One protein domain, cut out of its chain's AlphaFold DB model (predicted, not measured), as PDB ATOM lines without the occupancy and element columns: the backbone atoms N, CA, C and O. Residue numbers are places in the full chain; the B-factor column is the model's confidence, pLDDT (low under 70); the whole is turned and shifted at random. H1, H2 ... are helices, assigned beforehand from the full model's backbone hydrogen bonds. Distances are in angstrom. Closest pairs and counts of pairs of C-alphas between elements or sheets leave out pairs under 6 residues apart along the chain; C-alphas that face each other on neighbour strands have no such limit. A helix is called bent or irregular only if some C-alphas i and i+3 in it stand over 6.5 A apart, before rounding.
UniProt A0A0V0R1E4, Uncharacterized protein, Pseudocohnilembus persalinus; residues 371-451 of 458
ATOM      1  N   ASN A 371     313.763 245.224 159.910       91.38
ATOM      2  CA  ASN A 371     314.054 246.465 159.218       91.38
ATOM      3  C   ASN A 371     313.782 247.649 160.166       91.38
ATOM      4  O   ASN A 371     312.617 247.914 160.472       91.38
ATOM      5  N   PRO A 372     314.814 248.390 160.617       90.94
ATOM      6  CA  PRO A 372     314.634 249.485 161.569       90.94
ATOM      7  C   PRO A 372     313.903 250.698 160.978       90.94
ATOM      8  O   PRO A 372     313.440 251.543 161.736       90.94
ATOM      9  N   ILE A 373     313.787 250.799 159.649       93.19
ATOM     10  CA  ILE A 373     313.095 251.907 158.976       93.19
ATOM     11  C   ILE A 373     311.596 251.622 158.898       93.19
ATOM     12  O   ILE A 373     310.782 252.465 159.259       93.19
ATOM     13  N   THR A 374     311.214 250.429 158.435       95.62
ATOM     14  CA  THR A 374     309.794 250.061 158.306       95.62
ATOM     15  C   THR A 374     309.201 249.515 159.603       95.62
ATOM     16  O   THR A 374     307.985 249.357 159.691       95.62
ATOM     17  N   LEU A 375     310.043 249.206 160.597       95.25
ATOM     18  CA  LEU A 375     309.692 248.523 161.847       95.25
ATOM     19  C   LEU A 375     309.046 247.143 161.627       95.25
ATOM     20  O   LEU A 375     308.383 246.608 162.518       95.25
ATOM     21  N   GLN A 376     309.233 246.562 160.441       96.31
ATOM     22  CA  GLN A 376     308.687 245.264 160.064       96.31
ATOM     23  C   GLN A 376     309.771 244.189 160.139       96.31
ATOM     24  O   GLN A 376     310.926 244.402 159.760       96.31
ATOM     25  N   TYR A 377     309.377 243.010 160.615       96.75
ATOM     26  CA  TYR A 377     310.197 241.811 160.487       96.75
ATOM     27  C   TYR A 377     310.220 241.356 159.032       96.75
ATOM     28  O   TYR A 377     309.238 241.521 158.306       96.75
ATOM     29  N   ASP A 378     311.330 240.754 158.625       94.56
ATOM     30  CA  ASP A 378     311.434 240.150 157.304       94.56
ATOM     31  C   ASP A 378     310.462 238.956 157.165       94.56
ATOM     32  O   ASP A 378     310.187 238.234 158.128       94.56
ATOM     33  N   ASN A 379     309.954 238.720 155.953       95.12
ATOM     34  CA  ASN A 379     309.019 237.625 155.659       95.12
ATOM     35  C   ASN A 379     309.701 236.240 155.634       95.12
ATOM     36  O   ASN A 379     309.035 235.217 155.444       95.12
ATOM     37  N   SER A 380     311.020 236.193 155.841       93.31
ATOM     38  CA  SER A 380     311.813 234.972 155.961       93.31
ATOM     39  C   SER A 380     311.507 234.178 157.239       93.31
ATOM     40  O   SER A 380     310.967 234.683 158.225       93.31
ATOM     41  N   GLU A 381     311.877 232.894 157.259       93.50
ATOM     42  CA  GLU A 381     311.728 232.041 158.449       93.50
ATOM     43  C   GLU A 381     312.502 232.601 159.657       93.50
ATOM     44  O   GLU A 381     312.039 232.524 160.795       93.50
ATOM     45  N   GLN A 382     313.661 233.216 159.408       90.62
ATOM     46  CA  GLN A 382     314.462 233.873 160.438       90.62
ATOM     47  C   GLN A 382     313.732 235.086 161.028       90.62
ATOM     48  O   GLN A 382     313.725 235.243 162.249       90.62
ATOM     49  N   GLY A 383     313.065 235.895 160.195       94.62
ATOM     50  CA  GLY A 383     312.231 237.010 160.654       94.62
ATOM     51  C   GLY A 383     311.045 236.548 161.494       94.62
ATOM     52  O   GLY A 383     310.803 237.093 162.570       94.62
ATOM     53  N   LYS A 384     310.376 235.462 161.088       95.56
ATOM     54  CA  LYS A 384     309.305 234.832 161.885       95.56
ATOM     55  C   LYS A 384     309.810 234.342 163.246       95.56
ATOM     56  O   LYS A 384     309.155 234.586 164.258       95.56
ATOM     57  N   LYS A 385     310.982 233.697 163.288       95.81
ATOM     58  CA  LYS A 385     311.628 233.245 164.535       95.81
ATOM     59  C   LYS A 385     312.006 234.416 165.443       95.81
ATOM     60  O   LYS A 385     311.784 234.333 166.648       95.81
ATOM     61  N   LEU A 386     312.556 235.498 164.886       95.31
ATOM     62  CA  LEU A 386     312.882 236.701 165.654       95.31
ATOM     63  C   LEU A 386     311.616 237.333 166.242       95.31
ATOM     64  O   LEU A 386     311.551 237.533 167.452       95.31
ATOM     65  N   LYS A 387     310.581 237.526 165.413       96.25
ATOM     66  CA  LYS A 387     309.273 238.027 165.846       96.25
ATOM     67  C   LYS A 387     308.713 237.211 167.010       96.25
ATOM     68  O   LYS A 387     308.305 237.782 168.013       96.25
ATOM     69  N   GLN A 388     308.743 235.883 166.905       96.31
ATOM     70  CA  GLN A 388     308.267 235.010 167.976       96.31
ATOM     71  C   GLN A 388     309.039 235.231 169.287       96.31
ATOM     72  O   GLN A 388     308.423 235.301 170.348       96.31
ATOM     73  N   ARG A 389     310.372 235.365 169.241       96.44
ATOM     74  CA  ARG A 389     311.192 235.596 170.446       96.44
ATOM     75  C   ARG A 389     310.890 236.940 171.105       96.44
ATOM     76  O   ARG A 389     310.850 237.006 172.337       96.44
ATOM     77  N   ASP A 390     310.669 237.976 170.305       97.06
ATOM     78  CA  ASP A 390     310.330 239.314 170.792       97.06
ATOM     79  C   ASP A 390     308.910 239.356 171.371       97.06
ATOM     80  O   ASP A 390     308.692 239.921 172.446       97.06
ATOM     81  N   ASP A 391     307.954 238.684 170.726       96.88
ATOM     82  CA  ASP A 391     306.591 238.520 171.237       96.88
ATOM     83  C   ASP A 391     306.599 237.737 172.564       96.88
ATOM     84  O   ASP A 391     305.970 238.147 173.540       96.88
ATOM     85  N   GLU A 392     307.397 236.669 172.672       97.06
ATOM     86  CA  GLU A 392     307.603 235.941 173.928       97.06
ATOM     87  C   GLU A 392     308.252 236.810 175.019       97.06
ATOM     88  O   GLU A 392     307.912 236.678 176.198       97.06
ATOM     89  N   ALA A 393     309.177 237.708 174.664       97.62
ATOM     90  CA  ALA A 393     309.775 238.649 175.609       97.62
ATOM     91  C   ALA A 393     308.743 239.652 176.147       97.62
ATOM     92  O   ALA A 393     308.702 239.885 177.358       97.62
ATOM     93  N   LYS A 394     307.867 240.172 175.277       97.56
ATOM     94  CA  LYS A 394     306.738 241.029 175.670       97.56
ATOM     95  C   LYS A 394     305.759 240.287 176.572       97.56
ATOM     96  O   LYS A 394     305.401 240.802 177.627       97.56
ATOM     97  N   ILE A 395     305.399 239.048 176.232       97.81
ATOM     98  CA  ILE A 395     304.541 238.203 177.077       97.81
ATOM     99  C   ILE A 395     305.160 238.018 178.466       97.81
ATOM    100  O   ILE A 395     304.476 238.220 179.466       97.81
ATOM    101  N   ARG A 396     306.461 237.711 178.564       97.38
ATOM    102  CA  ARG A 396     307.150 237.615 179.865       97.38
ATOM    103  C   ARG A 396     307.095 238.924 180.655       97.38
ATOM    104  O   ARG A 396     306.942 238.876 181.875       97.38
ATOM    105  N   ALA A 397     307.212 240.070 179.984       97.62
ATOM    106  CA  ALA A 397     307.065 241.372 180.623       97.62
ATOM    107  C   ALA A 397     305.644 241.567 181.175       97.62
ATOM    108  O   ALA A 397     305.509 241.942 182.335       97.62
ATOM    109  N   TYR A 398     304.598 241.217 180.417       97.31
ATOM    110  CA  TYR A 398     303.212 241.276 180.896       97.31
ATOM    111  C   TYR A 398     302.956 240.347 182.084       97.31
ATOM    112  O   TYR A 398     302.398 240.782 183.086       97.31
ATOM    113  N   VAL A 399     303.425 239.096 182.031       96.62
ATOM    114  CA  VAL A 399     303.309 238.151 183.158       96.62
ATOM    115  C   VAL A 399     304.002 238.703 184.408       96.62
ATOM    116  O   VAL A 399     303.474 238.611 185.515       96.62
ATOM    117  N   ARG A 400     305.183 239.317 184.249       95.75
ATOM    118  CA  ARG A 400     305.882 239.991 185.351       95.75
ATOM    119  C   ARG A 400     305.063 241.163 185.892       95.75
ATOM    120  O   ARG A 400     304.937 241.271 187.106       95.75
ATOM    121  N   SER A 401     304.505 241.999 185.021       94.19
ATOM    122  CA  SER A 401     303.650 243.119 185.419       94.19
ATOM    123  C   SER A 401     302.422 242.645 186.186       94.19
ATOM    124  O   SER A 401     302.123 243.223 187.221       94.19
ATOM    125  N   GLN A 402     301.766 241.565 185.751       93.62
ATOM    126  CA  GLN A 402     300.621 240.992 186.465       93.62
ATOM    127  C   GLN A 402     301.027 240.467 187.847       93.62
ATOM    128  O   GLN A 402     300.316 240.689 188.816       93.62
ATOM    129  N   ASN A 403     302.186 239.813 187.964       92.44
ATOM    130  CA  ASN A 403     302.681 239.334 189.258       92.44
ATOM    131  C   ASN A 403     303.055 240.474 190.217       92.44
ATOM    132  O   ASN A 403     302.950 240.311 191.430       92.44
ATOM    133  N   LEU A 404     303.552 241.597 189.693       91.62
ATOM    134  CA  LEU A 404     303.805 242.791 190.500       91.62
ATOM    135  C   LEU A 404     302.492 243.461 190.904       91.62
ATOM    136  O   LEU A 404     302.364 243.888 192.045       91.62
ATOM    137  N   ASP A 405     301.525 243.516 189.990       89.88
ATOM    138  CA  ASP A 405     300.194 244.068 190.229       89.88
ATOM    139  C   ASP A 405     299.442 243.273 191.303       89.88
ATOM    140  O   ASP A 405     298.990 243.853 192.281       89.88
ATOM    141  N   SER A 406     299.427 241.939 191.212       89.19
ATOM    142  CA  SER A 406     298.752 241.076 192.191       89.19
ATOM    143  C   SER A 406     299.374 241.110 193.588       89.19
ATOM    144  O   SER A 406     298.703 240.798 194.567       89.19
ATOM    145  N   ARG A 407     300.661 241.466 193.693       89.00
ATOM    146  CA  ARG A 407     301.375 241.621 194.970       89.00
ATOM    147  C   ARG A 407     301.322 243.044 195.521       89.00
ATOM    148  O   ARG A 407     301.662 243.251 196.682       89.00
ATOM    149  N   SER A 408     300.958 244.023 194.697       85.75
ATOM    150  CA  SER A 408     300.847 245.417 195.107       85.75
ATOM    151  C   SER A 408     299.456 245.651 195.694       85.75
ATOM    152  O   SER A 408     298.457 245.522 194.999       85.75
ATOM    153  N   ASN A 409     299.372 246.035 196.968       68.56
ATOM    154  CA  ASN A 409     298.110 246.155 197.722       68.56
ATOM    155  C   ASN A 409     297.199 247.337 197.312       68.56
ATOM    156  O   ASN A 409     296.303 247.720 198.060       68.56
ATOM    157  N   SER A 410     297.411 247.944 196.146       75.56
ATOM    158  CA  SER A 410     296.668 249.111 195.673       75.56
ATOM    159  C   SER A 410     295.866 248.738 194.425       75.56
ATOM    160  O   SER A 410     296.361 248.856 193.307       75.56
ATOM    161  N   GLY A 411     294.609 248.313 194.595       85.88
ATOM    162  CA  GLY A 411     293.664 248.092 193.482       85.88
ATOM    163  C   GLY A 411     293.283 249.369 192.707       85.88
ATOM    164  O   GLY A 411     292.487 249.329 191.771       85.88
ATOM    165  N   PHE A 412     293.864 250.503 193.093       90.31
ATOM    166  CA  PHE A 412     293.668 251.822 192.512       90.31
ATOM    167  C   PHE A 412     294.993 252.344 191.965       90.31
ATOM    168  O   PHE A 412     296.069 252.049 192.497       90.31
ATOM    169  N   ASN A 413     294.923 253.133 190.902       85.75
ATOM    170  CA  ASN A 413     296.079 253.849 190.395       85.75
ATOM    171  C   ASN A 413     296.438 254.988 191.364       85.75
ATOM    172  O   ASN A 413     295.624 255.854 191.669       85.75
ATOM    173  N   VAL A 414     297.681 254.983 191.843       85.00
ATOM    174  CA  VAL A 414     298.184 255.925 192.855       85.00
ATOM    175  C   VAL A 414     298.225 257.387 192.398       85.00
ATOM    176  O   VAL A 414     298.328 258.268 193.242       85.00
ATOM    177  N   ILE A 415     298.163 257.659 191.090       88.69
ATOM    178  CA  ILE A 415     298.259 259.027 190.555       88.69
ATOM    179  C   ILE A 415     296.889 259.713 190.500       88.69
ATOM    180  O   ILE A 415     296.779 260.884 190.845       88.69
ATOM    181  N   ASN A 416     295.854 259.006 190.055       92.25
ATOM    182  CA  ASN A 416     294.521 259.567 189.796       92.25
ATOM    183  C   ASN A 416     293.420 258.984 190.695       92.25
ATOM    184  O   ASN A 416     292.311 259.504 190.690       92.25
ATOM    185  N   GLY A 417     293.695 257.924 191.460       90.38
ATOM    186  CA  GLY A 417     292.706 257.258 192.313       90.38
ATOM    187  C   GLY A 417     291.707 256.377 191.557       90.38
ATOM    188  O   GLY A 417     290.880 255.728 192.194       90.38
ATOM    189  N   ASP A 418     291.792 256.311 190.225       93.06
ATOM    190  CA  ASP A 418     290.900 255.489 189.407       93.06
ATOM    191  C   ASP A 418     291.166 253.994 189.613       93.06
ATOM    192  O   ASP A 418     292.278 253.568 189.953       93.06
ATOM    193  N   TYR A 419     290.149 253.172 189.341       90.56
ATOM    194  CA  TYR A 419     290.306 251.720 189.293       90.56
ATOM    195  C   TYR A 419     291.387 251.337 188.284       90.56
ATOM    196  O   TYR A 419     291.356 251.736 187.116       90.56
ATOM    197  N   ARG A 420     292.357 250.542 188.737       87.81
ATOM    198  CA  ARG A 420     293.442 250.094 187.871       87.81
ATOM    199  C   ARG A 420     292.911 249.031 186.912       87.81
ATOM    200  O   ARG A 420     292.353 248.023 187.339       87.81
ATOM    201  N   LEU A 421     293.098 249.243 185.610       89.12
ATOM    202  CA  LEU A 421     292.802 248.210 184.620       89.12
ATOM    203  C   LEU A 421     293.782 247.050 184.812       89.12
ATOM    204  O   LEU A 421     294.996 247.262 184.876       89.12
ATOM    205  N   GLY A 422     293.253 245.830 184.893       89.94
ATOM    206  CA  GLY A 422     294.078 244.632 185.002       89.94
ATOM    207  C   GLY A 422     295.010 244.493 183.799       89.94
ATOM    208  O   GLY A 422     294.649 244.838 182.669       89.94
ATOM    209  N   VAL A 423     296.206 243.943 184.029       92.75
ATOM    210  CA  VAL A 423     297.234 243.757 182.984       92.75
ATOM    211  C   VAL A 423     296.696 242.996 181.765       92.75
ATOM    212  O   VAL A 423     297.129 243.251 180.647       92.75
ATOM    213  N   GLU A 424     295.695 242.138 181.955       93.00
ATOM    214  CA  GLU A 424     295.014 241.371 180.906       93.00
ATOM    215  C   GLU A 424     294.387 242.237 179.806       93.00
ATOM    216  O   GLU A 424     294.341 241.819 178.650       93.00
ATOM    217  N   GLN A 425     293.933 243.448 180.142       93.81
ATOM    218  CA  GLN A 425     293.353 244.381 179.171       93.81
ATOM    219  C   GLN A 425     294.425 245.120 178.358       93.81
ATOM    220  O   GLN A 425     294.141 245.624 177.276       93.81
ATOM    221  N   LEU A 426     295.663 245.168 178.863       93.88
ATOM    222  CA  LEU A 426     296.797 245.819 178.203       93.88
ATOM    223  C   LEU A 426     297.517 244.890 177.214       93.88
ATOM    224  O   LEU A 426     298.312 245.361 176.398       93.88
ATOM    225  N   VAL A 427     297.276 243.576 177.285       95.62
ATOM    226  CA  VAL A 427     297.897 242.595 176.388       95.62
ATOM    227  C   VAL A 427     297.253 242.682 174.996       95.62
ATOM    228  O   VAL A 427     296.036 242.535 174.877       95.62
ATOM    229  N   PRO A 428     298.037 242.856 173.912       96.69
ATOM    230  CA  PRO A 428     297.498 242.860 172.556       96.69
ATOM    231  C   PRO A 428     296.743 241.567 172.218       96.69
ATOM    232  O   PRO A 428     297.210 240.472 172.534       96.69
ATOM    233  N   GLN A 429     295.632 241.678 171.481       96.44
ATOM    234  CA  GLN A 429     294.735 240.549 171.184       96.44
ATOM    235  C   GLN A 429     295.457 239.333 170.575       96.44
ATOM    236  O   GLN A 429     295.182 238.195 170.943       96.44
ATOM    237  N   HIS A 430     296.434 239.562 169.690       95.62
ATOM    238  CA  HIS A 430     297.207 238.492 169.044       95.62
ATOM    239  C   HIS A 430     298.195 237.765 169.979       95.62
ATOM    240  O   HIS A 430     298.673 236.691 169.629       95.62
ATOM    241  N   MET A 431     298.509 238.323 171.154       96.75
ATOM    242  CA  MET A 431     299.379 237.703 172.168       96.75
ATOM    243  C   MET A 431     298.594 237.097 173.337       96.75
ATOM    244  O   MET A 431     299.169 236.366 174.144       96.75
ATOM    245  N   LYS A 432     297.291 237.388 173.432       96.62
ATOM    246  CA  LYS A 432     296.455 237.073 174.594       96.62
ATOM    247  C   LYS A 432     296.428 235.581 174.928       96.62
ATOM    248  O   LYS A 432     296.724 235.215 176.059       96.62
ATOM    249  N   ASN A 433     296.218 234.719 173.932       97.38
ATOM    250  CA  ASN A 433     296.193 233.263 174.132       97.38
ATOM    251  C   ASN A 433     297.503 232.744 174.751       97.38
ATOM    252  O   ASN A 433     297.492 231.985 175.716       97.38
ATOM    253  N   ARG A 434     298.654 233.198 174.236       96.81
ATOM    254  CA  ARG A 434     299.971 232.794 174.753       96.81
ATOM    255  C   ARG A 434     300.252 233.348 176.143       96.81
ATOM    256  O   ARG A 434     300.931 232.699 176.937       96.81
ATOM    257  N   TYR A 435     299.763 234.547 176.432       97.81
ATOM    258  CA  TYR A 435     299.825 235.120 177.768       97.81
ATOM    259  C   TYR A 435     299.016 234.283 178.768       97.81
ATOM    260  O   TYR A 435     299.567 233.877 179.788       97.81
ATOM    261  N   GLU A 436     297.768 233.935 178.445       96.75
ATOM    262  CA  GLU A 436     296.914 233.089 179.289       96.75
ATOM    263  C   GLU A 436     297.537 231.708 179.533       96.75
ATOM    264  O   GLU A 436     297.557 231.231 180.666       96.75
ATOM    265  N   GLU A 437     298.121 231.087 178.503       96.94
ATOM    266  CA  GLU A 437     298.901 229.850 178.647       96.94
ATOM    267  C   GLU A 437     300.048 230.009 179.651       96.94
ATOM    268  O   GLU A 437     300.270 229.133 180.486       96.94
ATOM    269  N   LYS A 438     300.786 231.126 179.594       96.44
ATOM    270  CA  LYS A 438     301.902 231.382 180.513       96.44
ATOM    271  C   LYS A 438     301.444 231.627 181.944       96.44
ATOM    272  O   LYS A 438     302.155 231.223 182.862       96.44
ATOM    273  N   ILE A 439     300.282 232.244 182.139       96.38
ATOM    274  CA  ILE A 439     299.668 232.385 183.462       96.38
ATOM    275  C   ILE A 439     299.230 231.029 184.002       96.38
ATOM    276  O   ILE A 439     299.632 230.682 185.106       96.38
ATOM    277  N   LYS A 440     298.554 230.207 183.194       95.62
ATOM    278  CA  LYS A 440     298.188 228.836 183.584       95.62
ATOM    279  C   LYS A 440     299.409 227.999 183.958       95.62
ATOM    280  O   LYS A 440     299.421 227.405 185.025       95.62
ATOM    281  N   GLN A 441     300.464 228.019 183.138       94.19
ATOM    282  CA  GLN A 441     301.728 227.323 183.431       94.19
ATOM    283  C   GLN A 441     302.361 227.804 184.740       94.19
ATOM    284  O   GLN A 441     302.925 227.014 185.492       94.19
ATOM    285  N   LYS A 442     302.298 229.113 185.006       91.56
ATOM    286  CA  LYS A 442     302.784 229.702 186.255       91.56
ATOM    287  C   LYS A 442     301.962 229.191 187.441       91.56
ATOM    288  O   LYS A 442     302.548 228.755 188.427       91.56
ATOM    289  N   ASP A 443     300.640 229.246 187.350       91.00
ATOM    290  CA  ASP A 443     299.733 228.842 188.427       91.00
ATOM    291  C   ASP A 443     299.814 227.334 188.694       91.00
ATOM    292  O   ASP A 443     299.856 226.928 189.851       91.00
ATOM    293  N   GLU A 444     299.948 226.516 187.650       91.44
ATOM    294  CA  GLU A 444     300.223 225.077 187.739       91.44
ATOM    295  C   GLU A 444     301.576 224.803 188.411       91.44
ATOM    296  O   GLU A 444     301.666 223.997 189.336       91.44
ATOM    297  N   TYR A 445     302.632 225.522 188.020       88.88
ATOM    298  CA  TYR A 445     303.948 225.390 188.652       88.88
ATOM    299  C   TYR A 445     303.907 225.707 190.153       88.88
ATOM    300  O   TYR A 445     304.558 225.030 190.953       88.88
ATOM    301  N   TYR A 446     303.146 226.732 190.551       84.38
ATOM    302  CA  TYR A 446     302.965 227.057 191.962       84.38
ATOM    303  C   TYR A 446     302.016 226.080 192.668       84.38
ATOM    304  O   TYR A 446     302.306 225.726 193.805       84.38
ATOM    305  N   SER A 447     300.953 225.579 192.031       82.12
ATOM    306  CA  SER A 447     300.037 224.622 192.669       82.12
ATOM    307  C   SER A 447     300.737 223.302 193.003       82.12
ATOM    308  O   SER A 447     300.605 222.810 194.119       82.12
ATOM    309  N   VAL A 448     301.573 222.780 192.098       69.44
ATOM    310  CA  VAL A 448     302.301 221.514 192.292       69.44
ATOM    311  C   VAL A 448     303.318 221.603 193.432       69.44
ATOM    312  O   VAL A 448     303.504 220.637 194.167       69.44
ATOM    313  N   LYS A 449     303.960 222.761 193.633       59.78
ATOM    314  CA  LYS A 449     304.928 222.952 194.726       59.78
ATOM    315  C   LYS A 449     304.295 223.048 196.116       59.78
ATOM    316  O   LYS A 449     304.998 222.813 197.090       59.78
ATOM    317  N   TRP A 450     303.007 223.369 196.219       54.44
ATOM    318  CA  TRP A 450     302.322 223.538 197.507       54.44
ATOM    319  C   TRP A 450     301.612 222.274 198.018       54.44
ATOM    320  O   TRP A 450     301.101 222.276 199.134       54.44
ATOM    321  N   VAL A 451     301.598 221.185 197.244       56.50
ATOM    322  CA  VAL A 451     300.863 219.955 197.585       56.50
ATOM    323  C   VAL A 451     301.674 218.866 198.331       56.50
ATOM    324  O   VAL A 451     301.042 218.144 199.101       56.50
TER     325      VAL A 451
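Overview. This is residues 371 to 451 of the 458 residues of an uncharacterized protein of Pseudocohnilembus persalinus (UniProt A0A0V0R1E4). Two long helices, H1 and H3, cross steeply, H3 meeting the middle of H1 with its first half, while residues 443 to 451 stick out. Short H2 packs on H1 after a long loop, residues 408 to 422. The printed part has 81 residues, with helices H1, H2, H3 in that order and no named strand: all helix. It is loose, radius of gyration of the C-alphas 16.3 A, and flat, spanning 44 by 41 by 16 A.

Along the chain. H1, residues 381 to 407, begins at C-alpha (311.728, 232.041, 158.449) and is 39.2 A long. H2 is residues 423 to 426, 5.2 A. H3, residues 429 to 449, is 31.1 A long and ends at C-alpha (304.928, 222.952, 194.726); it is irregular, C-alphas 430 and 433 being 7.4 A apart.

Arrangement. H1, with residues 391 to 399 alone, touches residues 431 to 439 of H3; the closest C-alphas, of Ile 395 and Tyr 435, are 5.7 A apart. The tilt is steep, 57 degrees, the same way. H1 touches H2 with residues 398 to 405 alone, closest at the C-alphas of Gln 402 and Val 423, 5.6 A. H2 and H3 are close but not clearly touching, C-alphas of Glu 424 and Lys 432 at 7.8 A. Every O i to N i+4 pair is within hydrogen-bond range in H1, and 14 of 17 in H3; H2 is too short for one.

Size, cuts and confidence. The farthest C-alphas, of Ile 373 and Val 451, are 51.6 A apart. The printed part has no cut; the link from H1 to H2 is long, that from H2 to H3 tight. pLDDT is under 70 at residue 409 and residues 448 to 451.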